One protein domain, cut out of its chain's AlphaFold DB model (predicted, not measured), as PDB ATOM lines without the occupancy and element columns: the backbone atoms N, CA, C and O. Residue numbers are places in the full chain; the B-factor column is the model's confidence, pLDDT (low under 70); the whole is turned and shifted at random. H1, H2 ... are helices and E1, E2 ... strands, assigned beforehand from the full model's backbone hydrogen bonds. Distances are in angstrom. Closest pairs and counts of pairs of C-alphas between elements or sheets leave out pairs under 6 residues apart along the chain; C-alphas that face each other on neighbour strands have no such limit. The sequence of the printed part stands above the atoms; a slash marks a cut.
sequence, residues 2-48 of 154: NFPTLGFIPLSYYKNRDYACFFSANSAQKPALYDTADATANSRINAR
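This is residues 2 to 48 of the 154 residues of the protein "Type VI secretion protein EvpB" of Escherichia coli (UniProt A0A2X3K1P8). Picture a thin rod with a small two-stranded hairpin, E1 and E2, at one end and helix H2 at the other, joined by a long link, residues 23 to 36, that has no named element. The one-turn helix H1 lies between the two ends, residues 14 to 19 of the hairpin's loop stick out, and beyond the link the chain folds back into H2. The printed part has 47 residues, with two named helices and two named strands in the order H1, E1, E2, H2; the two-stranded sheet, E1 - E2, is antiparallel. The class is mixed, helices and strands, though under half of the residues are in named elements. The whole is only just loose, close to extended, with a radius of gyration of the C-alphas of 13.9 A and spans of 45 by 16 by 15 A.

Start at H1, residues 3 to 6, which a tight link joins to E1, residues 11 to 13. E1 and E2, residues 20 to 22, form a hairpin, antiparallel at 144 degrees. Look there for N 12 and O 21, 2.9 A apart and within hydrogen-bond range, and for C-alphas 13 and 20, which face each other at 4.3 A. H1 is apart from E2 and from H2, residues 37 to 46, and E1 is apart from H2. In H2 every O i to N i+4 pair is within hydrogen-bond range; H1 is too short for such a pair, but its one O i to N i+3 pair is within range.

Find C-alpha 3 at (10.612, 16.674, 26.103), where H1 begins; it spans 5.3 A. E1 measures 6.6 A and E2 7.3 A. From C-alpha 37 at (5.523, 14.621, 49.239), H2 runs 14.3 A to C-alpha 46 at (13.305, 6.407, 40.529).

The C-alphas of Asp 18 and Asp 35 are the two farthest apart, at 45.3 A. The printed part has no cut, and its long link is E2 to H2, with 14 residues. The mean pLDDT of the printed part is 89.6, and no printed residue is under 70.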
ATOM      1  N   ASN A   2       8.180  20.368  26.379       73.88
ATOM      2  CA  ASN A   2       8.973  19.878  27.516       73.88
ATOM      3  C   ASN A   2       9.312  18.381  27.357       73.88
ATOM      4  O   ASN A   2       8.721  17.527  28.015       73.88
ATOM      5  N   PHE A   3      10.226  18.056  26.436       78.44
ATOM      6  CA  PHE A   3      10.612  16.674  26.103       78.44
ATOM      7  C   PHE A   3      11.017  15.800  27.310       78.44
ATOM      8  O   PHE A   3      10.581  14.648  27.353       78.44
ATOM      9  N   PRO A   4      11.744  16.312  28.327       75.31
ATOM     10  CA  PRO A   4      12.099  15.523  29.509       75.31
ATOM     11  C   PRO A   4      10.895  14.994  30.296       75.31
ATOM     12  O   PRO A   4      10.953  13.891  30.835       75.31
ATOM     13  N   THR A   5       9.782  15.736  30.346       79.81
ATOM     14  CA  THR A   5       8.560  15.289  31.053       79.81
ATOM     15  C   THR A   5       7.817  14.161  30.346       79.81
ATOM     16  O   THR A   5       6.964  13.515  30.949       79.81
ATOM     17  N   LEU A   6       8.152  13.912  29.080       88.31
ATOM     18  CA  LEU A   6       7.592  12.838  28.263       88.31
ATOM     19  C   LEU A   6       8.506  11.602  28.219       88.31
ATOM     20  O   LEU A   6       8.222  10.671  27.474       88.31
ATOM     21  N   GLY A   7       9.598  11.589  28.993       89.12
ATOM     22  CA  GLY A   7      10.538  10.466  29.044       89.12
ATOM     23  C   GLY A   7      11.529  10.411  27.878       89.12
ATOM     24  O   GLY A   7      12.114   9.362  27.621       89.12
ATOM     25  N   PHE A   8      11.727  11.527  27.166       91.94
ATOM     26  CA  PHE A   8      12.773  11.647  26.150       91.94
ATOM     27  C   PHE A   8      14.062  12.231  26.732       91.94
ATOM     28  O   PHE A   8      14.039  13.037  27.664       91.94
ATOM     29  N   ILE A   9      15.183  11.879  26.103       93.88
ATOM     30  CA  ILE A   9      16.522  12.390  26.409       93.88
ATOM     31  C   ILE A   9      16.973  13.250  25.220       93.88
ATOM     32  O   ILE A   9      17.516  12.717  24.250       93.88
ATOM     33  N   PRO A  10      16.685  14.564  25.219       91.50
ATOM     34  CA  PRO A  10      17.026  15.421  24.094       91.50
ATOM     35  C   PRO A  10      18.531  15.706  24.064       91.50
ATOM     36  O   PRO A  10      19.100  16.171  25.053       91.50
ATOM     37  N   LEU A  11      19.159  15.475  22.911       93.00
ATOM     38  CA  LEU A  11      20.496  15.990  22.624       93.00
ATOM     39  C   LEU A  11      20.371  17.461  22.217       93.00
ATOM     40  O   LEU A  11      19.833  17.773  21.152       93.00
ATOM     41  N   SER A  12      20.857  18.362  23.063       91.19
ATOM     42  CA  SER A  12      20.751  19.803  22.847       91.19
ATOM     43  C   SER A  12      22.047  20.365  22.281       91.19
ATOM     44  O   SER A  12      23.100  20.270  22.908       91.19
ATOM     45  N   TYR A  13      21.963  20.990  21.109       92.69
ATOM     46  CA  TYR A  13      23.074  21.724  20.509       92.69
ATOM     47  C   TYR A  13      23.314  23.056  21.234       92.69
ATOM     48  O   TYR A  13      22.370  23.816  21.471       92.69
ATOM     49  N   TYR A  14      24.574  23.364  21.547       87.69
ATOM     50  CA  TYR A  14      24.931  24.625  22.184       87.69
ATOM     51  C   TYR A  14      25.257  25.683  21.125       87.69
ATOM     52  O   TYR A  14      26.265  25.604  20.422       87.69
ATOM     53  N   LYS A  15      24.392  26.698  20.999       89.06
ATOM     54  CA  LYS A  15      24.518  27.733  19.962       89.06
ATOM     55  C   LYS A  15      25.890  28.414  20.030       89.06
ATOM     56  O   LYS A  15      26.306  28.867  21.094       89.06
ATOM     57  N   ASN A  16      26.547  28.539  18.874       89.81
ATOM     58  CA  ASN A  16      27.882  29.135  18.714       89.81
ATOM     59  C   ASN A  16      29.017  28.342  19.387       89.81
ATOM     60  O   ASN A  16      30.088  28.891  19.649       89.81
ATOM     61  N   ARG A  17      28.791  27.062  19.679       90.75
ATOM     62  CA  ARG A  17      29.819  26.108  20.093       90.75
ATOM     63  C   ARG A  17      29.737  24.870  19.200       90.75
ATOM     64  O   ARG A  17      28.780  24.696  18.450       90.75
ATOM     65  N   ASP A  18      30.758  24.036  19.261       93.62
ATOM     66  CA  ASP A  18      30.911  22.789  18.507       93.62
ATOM     67  C   ASP A  18      30.528  21.544  19.323       93.62
ATOM     68  O   ASP A  18      30.790  20.420  18.906       93.62
ATOM     69  N   TYR A  19      29.862  21.726  20.467       91.62
ATOM     70  CA  TYR A  19      29.404  20.634  21.319       91.62
ATOM     71  C   TYR A  19      27.883  20.617  21.497       91.62
ATOM     72  O   TYR A  19      27.171  21.611  21.320       91.62
ATOM     73  N   ALA A  20      27.392  19.445  21.884       94.06
ATOM     74  CA  ALA A  20      26.024  19.205  22.314       94.06
ATOM     75  C   ALA A  20      26.043  18.514  23.682       94.06
ATOM     76  O   ALA A  20      27.039  17.896  24.057       94.06
ATOM     77  N   CYS A  21      24.957  18.623  24.438       90.56
ATOM     78  CA  CYS A  21      24.862  18.027  25.765       90.56
ATOM     79  C   CYS A  21      23.472  17.456  26.049       90.56
ATOM     80  O   CYS A  21      22.469  17.827  25.435       90.56
ATOM     81  N   PHE A  22      23.434  16.549  27.023       90.75
ATOM     82  CA  PHE A  22      22.208  16.057  27.631       90.75
ATOM     83  C   PHE A  22      22.003  16.783  28.959       90.75
ATOM     84  O   PHE A  22      22.774  16.591  29.893       90.75
ATOM     85  N   PHE A  23      20.965  17.614  29.049       86.25
ATOM     86  CA  PHE A  23      20.630  18.319  30.295       86.25
ATOM     87  C   PHE A  23      19.844  17.454  31.285       86.25
ATOM     88  O   PHE A  23      19.775  17.764  32.468       86.25
ATOM     89  N   SER A  24      19.222  16.381  30.800       86.38
ATOM     90  CA  SER A  24      18.413  15.471  31.605       86.38
ATOM     91  C   SER A  24      18.444  14.078  31.000       86.38
ATOM     92  O   SER A  24      18.413  13.953  29.775       86.38
ATOM     93  N   ALA A  25      18.397  13.048  31.840       90.50
ATOM     94  CA  ALA A  25      18.322  11.654  31.418       90.50
ATOM     95  C   ALA A  25      17.176  10.934  32.149       90.50
ATOM     96  O   ALA A  25      17.388  10.144  33.070       90.50
ATOM     97  N   ASN A  26      15.940  11.237  31.749       91.19
ATOM     98  CA  ASN A  26      14.751  10.560  32.264       91.19
ATOM     99  C   ASN A  26      14.514   9.250  31.510       91.19
ATOM    100  O   ASN A  26      14.786   9.151  30.315       91.19
ATOM    101  N   SER A  27      13.993   8.247  32.209       93.81
ATOM    102  CA  SER A  27      13.468   7.038  31.578       93.81
ATOM    103  C   SER A  27      12.085   7.300  30.969       93.81
ATOM    104  O   SER A  27      11.472   8.343  31.197       93.81
ATOM    105  N   ALA A  28      11.552   6.312  30.247       94.38
ATOM    106  CA  ALA A  28      10.179   6.344  29.745       94.38
ATOM    107  C   ALA A  28       9.110   6.172  30.849       94.38
ATOM    108  O   ALA A  28       7.914   6.279  30.574       94.38
ATOM    109  N   GLN A  29       9.506   5.884  32.095       93.44
ATOM    110  CA  GLN A  29       8.573   5.733  33.205       93.44
ATOM    111  C   GLN A  29       7.956   7.083  33.573       93.44
ATOM    112  O   GLN A  29       8.660   8.037  33.898       93.44
ATOM    113  N   LYS A  30       6.623   7.139  33.624       93.12
ATOM    114  CA  LYS A  30       5.900   8.269  34.211       93.12
ATOM    115  C   LYS A  30       5.917   8.147  35.747       93.12
ATOM    116  O   LYS A  30       5.363   7.170  36.254       93.12
ATOM    117  N   PRO A  31       6.509   9.101  36.495       92.31
ATOM    118  CA  PRO A  31       6.489   9.077  37.958       92.31
ATOM    119  C   PRO A  31       5.058   9.108  38.498       92.31
ATOM    120  O   PRO A  31       4.231   9.896  38.029       92.31
ATOM    121  N   ALA A  32       4.774   8.269  39.489       92.69
ATOM    122  CA  ALA A  32       3.492   8.252  40.174       92.69
ATOM    123  C   ALA A  32       3.407   9.402  41.190       92.69
ATOM    124  O   ALA A  32       4.411   9.831  41.763       92.69
ATOM    125  N   LEU A  33       2.189   9.894  41.404       92.44
ATOM    126  CA  LEU A  33       1.877  10.814  42.490       92.44
ATOM    127  C   LEU A  33       1.358   9.992  43.668       92.44
ATOM    128  O   LEU A  33       0.527   9.105  43.481       92.44
ATOM    129  N   TYR A  34       1.864  10.298  44.852       92.62
ATOM    130  CA  TYR A  34       1.484   9.663  46.107       92.62
ATOM    131  C   TYR A  34       0.955  10.719  47.077       92.62
ATOM    132  O   TYR A  34       1.216  11.910  46.904       92.62
ATOM    133  N   ASP A  35       0.272  10.271  48.128       94.38
ATOM    134  CA  ASP A  35      -0.320  11.160  49.137       94.38
ATOM    135  C   ASP A  35       0.733  11.974  49.901       94.38
ATOM    136  O   ASP A  35       0.470  13.098  50.330       94.38
ATOM    137  N   THR A  36       1.945  11.429  50.057       94.38
ATOM    138  CA  THR A  36       3.054  12.121  50.717       94.38
ATOM    139  C   THR A  36       4.021  12.733  49.706       94.38
ATOM    140  O   THR A  36       4.335  12.158  48.653       94.38
ATOM    141  N   ALA A  37       4.533  13.918  50.048       89.81
ATOM    142  CA  ALA A  37       5.523  14.621  49.239       89.81
ATOM    143  C   ALA A  37       6.795  13.780  49.046       89.81
ATOM    144  O   ALA A  37       7.312  13.704  47.932       89.81
ATOM    145  N   ASP A  38       7.233  13.077  50.093       87.12
ATOM    146  CA  ASP A  38       8.429  12.233  50.064       87.12
ATOM    147  C   ASP A  38       8.276  11.044  49.109       87.12
ATOM    148  O   ASP A  38       9.164  10.773  48.300       87.12
ATOM    149  N   ALA A  39       7.129  10.357  49.127       88.69
ATOM    150  CA  ALA A  39       6.876   9.250  48.205       88.69
ATOM    151  C   ALA A  39       6.811   9.736  46.748       88.69
ATOM    152  O   ALA A  39       7.360   9.097  45.846       88.69
ATOM    153  N   THR A  40       6.216  10.909  46.515       89.75
ATOM    154  CA  THR A  40       6.203  11.548  45.193       89.75
ATOM    155  C   THR A  40       7.611  11.946  44.738       89.75
ATOM    156  O   THR A  40       7.972  11.715  43.581       89.75
ATOM    157  N   ALA A  41       8.441  12.498  45.627       87.38
ATOM    158  CA  ALA A  41       9.833  12.837  45.335       87.38
ATOM    159  C   ALA A  41      10.652  11.584  44.982       87.38
ATOM    160  O   ALA A  41      11.321  11.559  43.947       87.38
ATOM    161  N   ASN A  42      10.505  10.512  45.763       87.44
ATOM    162  CA  ASN A  42      11.136   9.219  45.500       87.44
ATOM    163  C   ASN A  42      10.711   8.640  44.147       87.44
ATOM    164  O   ASN A  42      11.547   8.134  43.400       87.44
ATOM    165  N   SER A  43       9.436   8.767  43.771       90.31
ATOM    166  CA  SER A  43       8.966   8.322  42.456       90.31
ATOM    167  C   SER A  43       9.641   9.061  41.303       90.31
ATOM    168  O   SER A  43       9.974   8.445  40.292       90.31
ATOM    169  N   ARG A  44       9.877  10.371  41.454       88.38
ATOM    170  CA  ARG A  44      10.586  11.177  40.448       88.38
ATOM    171  C   ARG A  44      12.047  10.760  40.325       88.38
ATOM    172  O   ARG A  44      12.526  10.625  39.206       88.38
ATOM    173  N   ILE A  45      12.727  10.523  41.447       87.88
ATOM    174  CA  ILE A  45      14.120  10.046  41.470       87.88
ATOM    175  C   ILE A  45      14.225   8.686  40.770       87.88
ATOM    176  O   ILE A  45      15.065   8.510  39.890       87.88
ATOM    177  N   ASN A  46      13.317   7.760  41.088       89.31
ATOM    178  CA  ASN A  46      13.305   6.407  40.529       89.31
ATOM    179  C   ASN A  46      13.020   6.353  39.023       89.31
ATOM    180  O   ASN A  46      13.310   5.340  38.401       89.31
ATOM    181  N   ALA A  47      12.482   7.420  38.428       92.06
ATOM    182  CA  ALA A  47      12.256   7.499  36.987       92.06
ATOM    183  C   ALA A  47      13.473   8.027  36.204       92.06
ATOM    184  O   ALA A  47      13.416   8.107  34.974       92.06
ATOM    185  N   ARG A  48      14.569   8.403  36.872       90.38
ATOM    186  CA  ARG A  48      15.762   8.984  36.238       90.38
ATOM    187  C   ARG A  48      16.843   7.931  36.036       90.38
ATOM    188  O   ARG A  48      17.237   7.232  36.968       90.38
TER     189      ARG A  48